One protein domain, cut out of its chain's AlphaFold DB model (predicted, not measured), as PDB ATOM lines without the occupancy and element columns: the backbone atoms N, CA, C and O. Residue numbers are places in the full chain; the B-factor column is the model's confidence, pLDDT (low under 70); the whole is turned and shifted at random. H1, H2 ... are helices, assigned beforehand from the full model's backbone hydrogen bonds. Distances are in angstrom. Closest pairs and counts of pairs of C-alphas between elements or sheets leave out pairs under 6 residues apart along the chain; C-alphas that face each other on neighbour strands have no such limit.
ATOM      1  N   LYS A   2     185.666 179.945 202.823       76.25
ATOM      2  CA  LYS A   2     184.418 180.005 202.034       76.25
ATOM      3  C   LYS A   2     183.162 179.644 202.842       76.25
ATOM      4  O   LYS A   2     182.175 180.358 202.763       76.25
ATOM      5  N   ASP A   3     183.265 178.632 203.701       83.56
ATOM      6  CA  ASP A   3     182.154 178.163 204.540       83.56
ATOM      7  C   ASP A   3     181.590 179.258 205.472       83.56
ATOM      8  O   ASP A   3     180.382 179.408 205.591       83.56
ATOM      9  N   ALA A   4     182.443 180.113 206.051       89.31
ATOM     10  CA  ALA A   4     181.992 181.225 206.896       89.31
ATOM     11  C   ALA A   4     181.223 182.303 206.106       89.31
ATOM     12  O   ALA A   4     180.248 182.857 206.612       89.31
ATOM     13  N   TYR A   5     181.630 182.586 204.863       93.31
ATOM     14  CA  TYR A   5     180.904 183.511 203.983       93.31
ATOM     15  C   TYR A   5     179.563 182.925 203.531       93.31
ATOM     16  O   TYR A   5     178.556 183.628 203.558       93.31
ATOM     17  N   GLU A   6     179.536 181.636 203.190       94.69
ATOM     18  CA  GLU A   6     178.315 180.915 202.815       94.69
ATOM     19  C   GLU A   6     177.318 180.866 203.989       94.69
ATOM     20  O   GLU A   6     176.146 181.203 203.821       94.69
ATOM     21  N   ARG A   7     177.781 180.556 205.209       95.25
ATOM     22  CA  ARG A   7     176.957 180.612 206.432       95.25
ATOM     23  C   ARG A   7     176.440 182.019 206.712       95.25
ATOM     24  O   ARG A   7     175.267 182.180 207.035       95.25
ATOM     25  N   ARG A   8     177.285 183.045 206.557       96.06
ATOM     26  CA  ARG A   8     176.866 184.448 206.689       96.06
ATOM     27  C   ARG A   8     175.753 184.786 205.696       96.06
ATOM     28  O   ARG A   8     174.788 185.424 206.098       96.06
ATOM     29  N   ALA A   9     175.864 184.360 204.439       96.88
ATOM     30  CA  ALA A   9     174.824 184.586 203.435       96.88
ATOM     31  C   ALA A   9     173.496 183.901 203.813       96.88
ATOM     32  O   ALA A   9     172.434 184.511 203.699       96.88
ATOM     33  N   LEU A  10     173.541 182.672 204.343       97.25
ATOM     34  CA  LEU A  10     172.344 181.978 204.837       97.25
ATOM     35  C   LEU A  10     171.735 182.652 206.076       97.25
ATOM     36  O   LEU A  10     170.514 182.752 206.172       97.25
ATOM     37  N   LEU A  11     172.559 183.155 206.998       97.25
ATOM     38  CA  LEU A  11     172.092 183.911 208.167       97.25
ATOM     39  C   LEU A  11     171.448 185.246 207.775       97.25
ATOM     40  O   LEU A  11     170.431 185.620 208.350       97.25
ATOM     41  N   LEU A  12     172.011 185.953 206.793       97.25
ATOM     42  CA  LEU A  12     171.399 187.170 206.253       97.25
ATOM     43  C   LEU A  12     170.050 186.863 205.609       97.25
ATOM     44  O   LEU A  12     169.067 187.531 205.909       97.25
ATOM     45  N   HIS A  13     169.980 185.791 204.818       97.88
ATOM     46  CA  HIS A  13     168.724 185.355 204.222       97.88
ATOM     47  C   HIS A  13     167.669 184.978 205.270       97.88
ATOM     48  O   HIS A  13     166.498 185.312 205.118       97.88
ATOM     49  N   LEU A  14     168.071 184.321 206.363       97.81
ATOM     50  CA  LEU A  14     167.183 184.072 207.498       97.81
ATOM     51  C   LEU A  14     166.664 185.386 208.107       97.81
ATOM     52  O   LEU A  14     165.490 185.465 208.460       97.81
ATOM     53  N   GLY A  15     167.513 186.411 208.203       97.62
ATOM     54  CA  GLY A  15     167.108 187.762 208.598       97.62
ATOM     55  C   GLY A  15     166.006 188.326 207.697       97.62
ATOM     56  O   GLY A  15     164.957 188.718 208.208       97.62
ATOM     57  N   ASP A  16     166.196 188.264 206.376       97.44
ATOM     58  CA  ASP A  16     165.201 188.716 205.390       97.44
ATOM     59  C   ASP A  16     163.868 187.961 205.528       97.44
ATOM     60  O   ASP A  16     162.791 188.547 205.414       97.44
ATOM     61  N   VAL A  17     163.917 186.649 205.790       97.94
ATOM     62  CA  VAL A  17     162.716 185.834 206.022       97.94
ATOM     63  C   VAL A  17     161.980 186.308 207.273       97.94
ATOM     64  O   VAL A  17     160.768 186.520 207.224       97.94
ATOM     65  N   LEU A  18     162.684 186.510 208.390       97.88
ATOM     66  CA  LEU A  18     162.075 186.979 209.638       97.88
ATOM     67  C   LEU A  18     161.472 188.384 209.490       97.88
ATOM     68  O   LEU A  18     160.393 188.652 210.025       97.88
ATOM     69  N   GLU A  19     162.130 189.270 208.744       97.19
ATOM     70  CA  GLU A  19     161.617 190.610 208.460       97.19
ATOM     71  C   GLU A  19     160.348 190.559 207.597       97.19
ATOM     72  O   GLU A  19     159.333 191.171 207.947       97.19
ATOM     73  N   ALA A  20     160.349 189.747 206.538       97.06
ATOM     74  CA  ALA A  20     159.183 189.522 205.691       97.06
ATOM     75  C   ALA A  20     157.995 188.939 206.474       97.06
ATOM     76  O   ALA A  20     156.868 189.415 206.323       97.06
ATOM     77  N   LEU A  21     158.231 187.967 207.365       96.50
ATOM     78  CA  LEU A  21     157.207 187.429 208.272       96.50
ATOM     79  C   LEU A  21     156.623 188.517 209.178       96.50
ATOM     80  O   LEU A  21     155.407 188.599 209.374       96.50
ATOM     81  N   SER A  22     157.483 189.395 209.692       95.56
ATOM     82  CA  SER A  22     157.075 190.550 210.488       95.56
ATOM     83  C   SER A  22     156.153 191.481 209.688       95.56
ATOM     84  O   SER A  22     155.092 191.871 210.181       95.56
ATOM     85  N   CYS A  23     156.496 191.787 208.433       94.62
ATOM     86  CA  CYS A  23     155.660 192.590 207.535       94.62
ATOM     87  C   CYS A  23     154.323 191.901 207.207       94.62
ATOM     88  O   CYS A  23     153.264 192.518 207.354       94.62
ATOM     89  N   LEU A  24     154.340 190.607 206.867       94.19
ATOM     90  CA  LEU A  24     153.131 189.819 206.596       94.19
ATOM     91  C   LEU A  24     152.174 189.801 207.796       94.19
ATOM     92  O   LEU A  24     150.961 189.927 207.613       94.19
ATOM     93  N   SER A  25     152.704 189.718 209.021       92.00
ATOM     94  CA  SER A  25     151.892 189.747 210.244       92.00
ATOM     95  C   SER A  25     151.209 191.099 210.494       92.00
ATOM     96  O   SER A  25     150.097 191.133 211.021       92.00
ATOM     97  N   ARG A  26     151.843 192.215 210.103       90.00
ATOM     98  CA  ARG A  26     151.336 193.577 210.345       90.00
ATOM     99  C   ARG A  26     150.363 194.064 209.275       90.00
ATOM    100  O   ARG A  26     149.349 194.676 209.612       90.00
ATOM    101  N   SER A  27     150.693 193.854 208.002       84.75
ATOM    102  CA  SER A  27     149.927 194.399 206.872       84.75
ATOM    103  C   SER A  27     149.432 193.328 205.906       84.75
ATOM    104  O   SER A  27     148.328 193.461 205.377       84.75
ATOM    105  N   GLY A  28     150.171 192.224 205.754       74.25
ATOM    106  CA  GLY A  28     149.828 191.137 204.833       74.25
ATOM    107  C   GLY A  28     148.466 190.495 205.104       74.25
ATOM    108  O   GLY A  28     147.717 190.252 204.168       74.25
ATOM    109  N   GLN A  29     148.085 190.298 206.370       83.81
ATOM    110  CA  GLN A  29     146.822 189.643 206.775       83.81
ATOM    111  C   GLN A  29     145.536 190.311 206.243       83.81
ATOM    112  O   GLN A  29     144.456 189.733 206.325       83.81
ATOM    113  N   ARG A  30     145.626 191.531 205.699       90.69
ATOM    114  CA  ARG A  30     144.490 192.249 205.096       90.69
ATOM    115  C   ARG A  30     144.143 191.751 203.691       90.69
ATOM    116  O   ARG A  30     143.084 192.099 203.175       90.69
ATOM    117  N   TYR A  31     145.028 190.975 203.074       94.62
ATOM    118  CA  TYR A  31     144.902 190.523 201.697       94.62
ATOM    119  C   TYR A  31     144.553 189.039 201.634       94.62
ATOM    120  O   TYR A  31     145.037 188.230 202.425       94.62
ATOM    121  N   ALA A  32     143.722 188.678 200.656       94.50
ATOM    122  CA  ALA A  32     143.334 187.290 200.433       94.50
ATOM    123  C   ALA A  32     144.502 186.444 199.902       94.50
ATOM    124  O   ALA A  32     144.602 185.263 200.226       94.50
ATOM    125  N   THR A  33     145.389 187.049 199.108       97.38
ATOM    126  CA  THR A  33     146.486 186.360 198.425       97.38
ATOM    127  C   THR A  33     147.820 187.072 198.643       97.38
ATOM    128  O   THR A  33     147.873 188.281 198.886       97.38
ATOM    129  N   LEU A  34     148.916 186.320 198.543       96.31
ATOM    130  CA  LEU A  34     150.279 186.834 198.602       96.31
ATOM    131  C   LEU A  34     150.544 187.790 197.436       96.31
ATOM    132  O   LEU A  34     151.156 188.837 197.641       96.31
ATOM    133  N   GLY A  35     150.055 187.462 196.236       95.62
ATOM    134  CA  GLY A  35     150.183 188.329 195.065       95.62
ATOM    135  C   GLY A  35     149.564 189.710 195.292       95.62
ATOM    136  O   GLY A  35     150.201 190.721 195.002       95.62
ATOM    137  N   ASP A  36     148.366 189.761 195.884       95.62
ATOM    138  CA  ASP A  36     147.714 191.023 196.250       95.62
ATOM    139  C   ASP A  36     148.494 191.807 197.306       95.62
ATOM    140  O   ASP A  36     148.554 193.035 197.222       95.62
ATOM    141  N   ALA A  37     149.069 191.107 198.288       95.19
ATOM    142  CA  ALA A  37     149.861 191.725 199.344       95.19
ATOM    143  C   ALA A  37     151.140 192.359 198.781       95.19
ATOM    144  O   ALA A  37     151.393 193.534 199.031       95.19
ATOM    145  N   ILE A  38     151.910 191.628 197.966       95.19
ATOM    146  CA  ILE A  38     153.141 192.136 197.336       95.19
ATOM    147  C   ILE A  38     152.841 193.337 196.430       95.19
ATOM    148  O   ILE A  38     153.601 194.300 196.414       95.19
ATOM    149  N   ALA A  39     151.728 193.306 195.692       94.12
ATOM    150  CA  ALA A  39     151.366 194.382 194.770       94.12
ATOM    151  C   ALA A  39     150.947 195.691 195.464       94.12
ATOM    152  O   ALA A  39     150.944 196.739 194.817       94.12
ATOM    153  N   ARG A  40     150.540 195.641 196.740       92.56
ATOM    154  CA  ARG A  40     149.985 196.793 197.476       92.56
ATOM    155  C   ARG A  40     150.834 197.252 198.657       92.56
ATOM    156  O   ARG A  40     150.649 198.372 199.121       92.56
ATOM    157  N   GLU A  41     151.742 196.414 199.139       91.75
ATOM    158  CA  GLU A  41     152.615 196.713 200.268       91.75
ATOM    159  C   GLU A  41     154.065 196.810 199.796       91.75
ATOM    160  O   GLU A  41     154.747 195.796 199.638       91.75
ATOM    161  N   ASP A  42     154.575 198.036 199.651       88.69
ATOM    162  CA  ASP A  42     155.967 198.282 199.241       88.69
ATOM    163  C   ASP A  42     156.979 197.554 200.142       88.69
ATOM    164  O   ASP A  42     158.013 197.078 199.675       88.69
ATOM    165  N   SER A  43     156.640 197.399 201.428       89.44
ATOM    166  CA  SER A  43     157.450 196.669 202.411       89.44
ATOM    167  C   SER A  43     157.649 195.184 202.097       89.44
ATOM    168  O   SER A  43     158.571 194.590 202.640       89.44
ATOM    169  N   LEU A  44     156.808 194.570 201.257       91.56
ATOM    170  CA  LEU A  44     156.936 193.164 200.860       91.56
ATOM    171  C   LEU A  44     157.711 192.992 199.545       91.56
ATOM    172  O   LEU A  44     158.244 191.915 199.286       91.56
ATOM    173  N   ASN A  45     157.803 194.041 198.728       87.88
ATOM    174  CA  ASN A  45     158.418 193.984 197.401       87.88
ATOM    175  C   ASN A  45     159.955 193.857 197.455       87.88
ATOM    176  O   ASN A  45     160.581 193.389 196.506       87.88
ATOM    177  N   SER A  46     160.579 194.230 198.577       88.06
ATOM    178  CA  SER A  46     162.024 194.074 198.793       88.06
ATOM    179  C   SER A  46     162.471 192.619 198.961       88.06
ATOM    180  O   SER A  46     163.657 192.327 198.810       88.06
ATOM    181  N   PHE A  47     161.554 191.692 199.254       94.62
ATOM    182  CA  PHE A  47     161.884 190.298 199.538       94.62
ATOM    183  C   PHE A  47     161.691 189.416 198.300       94.62
ATOM    184  O   PHE A  47     160.610 188.873 198.060       94.62
ATOM    185  N   THR A  48     162.762 189.219 197.525       93.56
ATOM    186  CA  THR A  48     162.743 188.441 196.268       93.56
ATOM    187  C   THR A  48     162.157 187.038 196.431       93.56
ATOM    188  O   THR A  48     161.428 186.568 195.555       93.56
ATOM    189  N   TRP A  49     162.417 186.387 197.568       95.94
ATOM    190  CA  TRP A  49     161.958 185.028 197.851       95.94
ATOM    191  C   TRP A  49     160.431 184.892 197.898       95.94
ATOM    192  O   TRP A  49     159.913 183.842 197.516       95.94
ATOM    193  N   LEU A  50     159.703 185.949 198.281       96.69
ATOM    194  CA  LEU A  50     158.238 185.956 198.246       96.69
ATOM    195  C   LEU A  50     157.720 185.816 196.807       96.69
ATOM    196  O   LEU A  50     156.741 185.116 196.566       96.69
ATOM    197  N   GLY A  51     158.424 186.404 195.834       95.38
ATOM    198  CA  GLY A  51     158.104 186.309 194.405       95.38
ATOM    199  C   GLY A  51     158.409 184.946 193.765       95.38
ATOM    200  O   GLY A  51     158.167 184.757 192.566       95.38
ATOM    201  N   TYR A  52     158.966 184.001 194.528       96.81
ATOM    202  CA  TYR A  52     159.166 182.613 194.105       96.81
ATOM    203  C   TYR A  52     158.067 181.679 194.601       96.81
ATOM    204  O   TYR A  52     157.966 180.557 194.106       96.81
ATOM    205  N   LEU A  53     157.237 182.127 195.539       96.62
ATOM    206  CA  LEU A  53     156.109 181.353 196.039       96.62
ATOM    207  C   LEU A  53     154.922 181.420 195.077       96.62
ATOM    208  O   LEU A  53     154.876 182.241 194.159       96.62
ATOM    209  N   ASP A  54     153.945 180.547 195.308       94.94
ATOM    210  CA  ASP A  54     152.665 180.636 194.623       94.94
ATOM    211  C   ASP A  54     151.920 181.896 195.093       94.94
ATOM    212  O   ASP A  54     151.625 182.066 196.278       94.94
ATOM    213  N   ALA A  55     151.612 182.785 194.147       95.38
ATOM    214  CA  ALA A  55     150.912 184.039 194.402       95.38
ATOM    215  C   ALA A  55     149.506 183.831 194.990       95.38
ATOM    216  O   ALA A  55     148.996 184.743 195.641       95.38
ATOM    217  N   ALA A  56     148.898 182.656 194.788       95.81
ATOM    218  CA  ALA A  56     147.595 182.299 195.341       95.81
ATOM    219  C   ALA A  56     147.645 181.904 196.829       95.81
ATOM    220  O   ALA A  56     146.592 181.834 197.464       95.81
ATOM    221  N   MET A  57     148.832 181.663 197.406       95.75
ATOM    222  CA  MET A  57     148.956 181.392 198.841       95.75
ATOM    223  C   MET A  57     148.439 182.565 199.664       95.75
ATOM    224  O   MET A  57     148.665 183.724 199.324       95.75
ATOM    225  N   THR A  58     147.805 182.279 200.797       96.38
ATOM    226  CA  THR A  58     147.439 183.340 201.736       96.38
ATOM    227  C   THR A  58     148.670 183.801 202.532       96.38
ATOM    228  O   THR A  58     149.562 182.996 202.820       96.38
ATOM    229  N   PRO A  59     148.722 185.068 202.978       95.75
ATOM    230  CA  PRO A  59     149.772 185.571 203.874       95.75
ATOM    231  C   PRO A  59     149.973 184.716 205.141       95.75
ATOM    232  O   PRO A  59     151.099 184.553 205.618       95.75
ATOM    233  N   HIS A  60     148.895 184.110 205.654       94.88
ATOM    234  CA  HIS A  60     148.951 183.159 206.766       94.88
ATOM    235  C   HIS A  60     149.694 181.874 206.385       94.88
ATOM    236  O   HIS A  60     150.630 181.484 207.075       94.88
ATOM    237  N   GLN A  61     149.332 181.252 205.257       95.69
ATOM    238  CA  GLN A  61     150.001 180.039 204.774       95.69
ATOM    239  C   GLN A  61     151.486 180.280 204.505       95.69
ATOM    240  O   GLN A  61     152.308 179.422 204.813       95.69
ATOM    241  N   VAL A  62     151.839 181.444 203.951       96.88
ATOM    242  CA  VAL A  62     153.244 181.834 203.757       96.88
ATOM    243  C   VAL A  62     153.960 181.895 205.102       96.88
ATOM    244  O   VAL A  62     155.048 181.341 205.239       96.88
ATOM    245  N   SER A  63     153.326 182.507 206.105       96.31
ATOM    246  CA  SER A  63     153.900 182.630 207.445       96.31
ATOM    247  C   SER A  63     154.144 181.275 208.108       96.31
ATOM    248  O   SER A  63     155.236 181.026 208.624       96.31
ATOM    249  N   GLU A  64     153.163 180.375 208.049       96.19
ATOM    250  CA  GLU A  64     153.283 179.014 208.580       96.19
ATOM    251  C   GLU A  64     154.388 178.219 207.875       96.19
ATOM    252  O   GLU A  64     155.263 177.650 208.531       96.19
ATOM    253  N   ARG A  65     154.383 178.218 206.535       97.12
ATOM    254  CA  ARG A  65     155.337 177.450 205.727       97.12
ATOM    255  C   ARG A  65     156.766 177.950 205.869       97.12
ATOM    256  O   ARG A  65     157.674 177.146 206.047       97.12
ATOM    257  N   ALA A  66     156.980 179.262 205.843       97.62
ATOM    258  CA  ALA A  66     158.311 179.825 206.051       97.62
ATOM    259  C   ALA A  66     158.807 179.566 207.484       97.62
ATOM    260  O   ALA A  66     159.960 179.193 207.678       97.62
ATOM    261  N   THR A  67     157.941 179.657 208.495       97.06
ATOM    262  CA  THR A  67     158.340 179.306 209.868       97.06
ATOM    263  C   THR A  67     158.786 177.840 209.957       97.06
ATOM    264  O   THR A  67     159.853 177.564 210.505       97.06
ATOM    265  N   ALA A  68     158.034 176.909 209.358       95.38
ATOM    266  CA  ALA A  68     158.402 175.490 209.298       95.38
ATOM    267  C   ALA A  68     159.677 175.224 208.470       95.38
ATOM    268  O   ALA A  68     160.503 174.403 208.851       95.38
ATOM    269  N   ALA A  69     159.898 175.969 207.390       97.00
ATOM    270  CA  ALA A  69     161.083 175.825 206.547       97.00
ATOM    271  C   ALA A  69     162.389 176.264 207.235       97.00
ATOM    272  O   ALA A  69     163.451 175.683 206.992       97.00
ATOM    273  N   PHE A  70     162.323 177.302 208.076       97.31
ATOM    274  CA  PHE A  70     163.508 178.008 208.572       97.31
ATOM    275  C   PHE A  70     163.770 177.853 210.081       97.31
ATOM    276  O   PHE A  70     164.838 178.259 210.540       97.31
ATOM    277  N   PHE A  71     162.881 177.240 210.878       94.00
ATOM    278  CA  PHE A  71     163.051 177.187 212.346       94.00
ATOM    279  C   PHE A  71     164.338 176.492 212.828       94.00
ATOM    280  O   PHE A  71     164.813 176.783 213.926       94.00
ATOM    281  N   LEU A  72     164.908 175.577 212.034       93.44
ATOM    282  CA  LEU A  72     166.159 174.882 212.372       93.44
ATOM    283  C   LEU A  72     167.410 175.708 212.060       93.44
ATOM    284  O   LEU A  72     168.444 175.525 212.706       93.44
ATOM    285  N   TRP A  73     167.320 176.644 211.111       95.69
ATOM    286  CA  TRP A  73     168.466 177.395 210.599       95.69
ATOM    287  C   TRP A  73     169.274 178.125 211.683       95.69
ATOM    288  O   TRP A  73     170.499 178.012 211.635       95.69
ATOM    289  N   PRO A  74     168.671 178.804 212.689       94.25
ATOM    290  CA  PRO A  74     169.441 179.484 213.731       94.25
ATOM    291  C   PRO A  74     170.446 178.585 214.455       94.25
ATOM    292  O   PRO A  74     171.515 179.053 214.826       94.25
ATOM    293  N   LYS A  75     170.105 177.308 214.670       92.19
ATOM    294  CA  LYS A  75     170.983 176.346 215.350       92.19
ATOM    295  C   LYS A  75     171.934 175.696 214.351       92.19
ATOM    296  O   LYS A  75     173.141 175.794 214.514       92.19
ATOM    297  N   THR A  76     171.395 175.145 213.265       92.81
ATOM    298  CA  THR A  76     172.174 174.372 212.286       92.81
ATOM    299  C   THR A  76     173.256 175.192 211.582       92.81
ATOM    300  O   THR A  76     174.295 174.654 211.220       92.81
ATOM    301  N   LEU A  77     173.063 176.502 211.400       94.62
ATOM    302  CA  LEU A  77     174.089 177.373 210.808       94.62
ATOM    303  C   LEU A  77     175.273 177.650 211.755       94.62
ATOM    304  O   LEU A  77     176.341 178.062 211.290       94.62
ATOM    305  N   LEU A  78     175.092 177.430 213.061       92.44
ATOM    306  CA  LEU A  78     176.099 177.643 214.103       92.44
ATOM    307  C   LEU A  78     176.800 176.347 214.539       92.44
ATOM    308  O   LEU A  78     177.791 176.431 215.263       92.44
ATOM    309  N   ASP A  79     176.318 175.184 214.098       92.12
ATOM    310  CA  ASP A  79     176.943 173.890 214.384       92.12
ATOM    311  C   ASP A  79     178.366 173.822 213.802       92.12
ATOM    312  O   ASP A  79     178.674 174.464 212.796       92.12
ATOM    313  N   GLU A  80     179.250 173.043 214.431       88.44
ATOM    314  CA  GLU A  80     180.630 172.850 213.959       88.44
ATOM    315  C   GLU A  80     180.630 172.325 212.514       88.44
ATOM    316  O   GLU A  80     181.168 172.974 211.606       88.44
ATOM    317  N   ASP A  81     179.881 171.242 212.292       87.56
ATOM    318  CA  ASP A  81     179.646 170.642 210.986       87.56
ATOM    319  C   ASP A  81     178.274 171.014 210.426       87.56
ATOM    320  O   ASP A  81     177.224 170.787 211.029       87.56
ATOM    321  N   LEU A  82     178.277 171.560 209.212       89.62
ATOM    322  CA  LEU A  82     177.062 172.026 208.566       89.62
ATOM    323  C   LEU A  82     176.280 170.866 207.939       89.62
ATOM    324  O   LEU A  82     176.718 170.276 206.947       89.62
ATOM    325  N   ASN A  83     175.064 170.610 208.425       89.88
ATOM    326  CA  ASN A  83     174.144 169.677 207.771       89.88
ATOM    327  C   ASN A  83     173.484 170.328 206.538       89.88
ATOM    328  O   ASN A  83     172.342 170.795 206.567       89.88
ATOM    329  N   ARG A  84     174.244 170.380 205.442       93.19
ATOM    330  CA  ARG A  84     173.845 170.991 204.164       93.19
ATOM    331  C   ARG A  84     172.551 170.405 203.584       93.19
ATOM    332  O   ARG A  84     171.698 171.206 203.189       93.19
TER     333      ARG A  84
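AT A GLANCE: This is residues 2 to 84 of the 146 residues of an uncharacterized protein of Caballeronia sp. SBC1 (UniProt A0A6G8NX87). One long helix, H1, runs along most of a rod-shaped domain, and the chain comes back beside it through H5 and then H6, the opposite way to H1. At the turn, three short helices, H2, H3 and H4, make a small head by the last part of H1. The printed part has 83 residues with six named helices, H1 to H6 in that order, and no named strand; its class is all helix. It is only just compact, close to loose, with a radius of gyration of the C-alphas of 14.0 A, and it spans 42 by 20 by 20 A.

HOW THE PARTS SIT: Start with H1, residues 2 to 26, the hub, which touches three helices. Next along the printed part is H2, residues 34 to 40; it is only just apart from H1, with a closest distance of 8.2 A. H3, residues 42 to 45, touches H2 only at the corner, and with residues 20 to 24 of H1 it touches as well: look at the C-alphas of Ala 20 and Leu 44, the closest, 6.5 A apart. H4, residues 48 to 52, touches no helix but is near H1 and H2. H5, residues 59 to 70, touches residues 14 to 25 of H1 at a shallow tilt of 24 degrees, opposite ways; their closest C-alphas, of Leu 21 and Ser 63, are 5.9 A apart. H5 and H2 only just touch, with 3 pairs of C-alphas within 8 A, the closest being Leu 34 and Pro 59 at 5.4 A. H6, residues 73 to 76, only just touches H1, again with 3 pairs; the C-alphas of Leu 14 and Trp 73 are the closest, 7.5 A apart. H5 and H6 meet only through their link, and H6 is apart from H2, H3 and H4. In H1, H2 and H5 every O i to N i+4 pair is within hydrogen-bond range; H4 has 0 of 1 but 2 of 2 O i to N i+3 pairs, and H3 and H6 are too short for an i+4 pair.

IN THESE COORDINATES: Find C-alpha 2 at (184.418, 180.005, 202.034); from there H1 runs 36.7 A to C-alpha 26 at (151.336, 193.577, 210.345). H2 is 10.0 A long, H3 5.3 A and H4 7.2 A. H5 covers 16.4 A from Pro 59 to Phe 70, and H6, 5.1 A long, ends at C-alpha 76 at (172.174, 174.372, 212.286).

THE WHOLE: The C-alphas of Arg 40 and Glu 80, the two farthest apart, are 42.2 A from each other, while those of Lys 2 and Arg 84 are 14.1 A apart. The printed part has no cut and no long link. The mean pLDDT of the printed part is 93.7, and no printed residue is under 70.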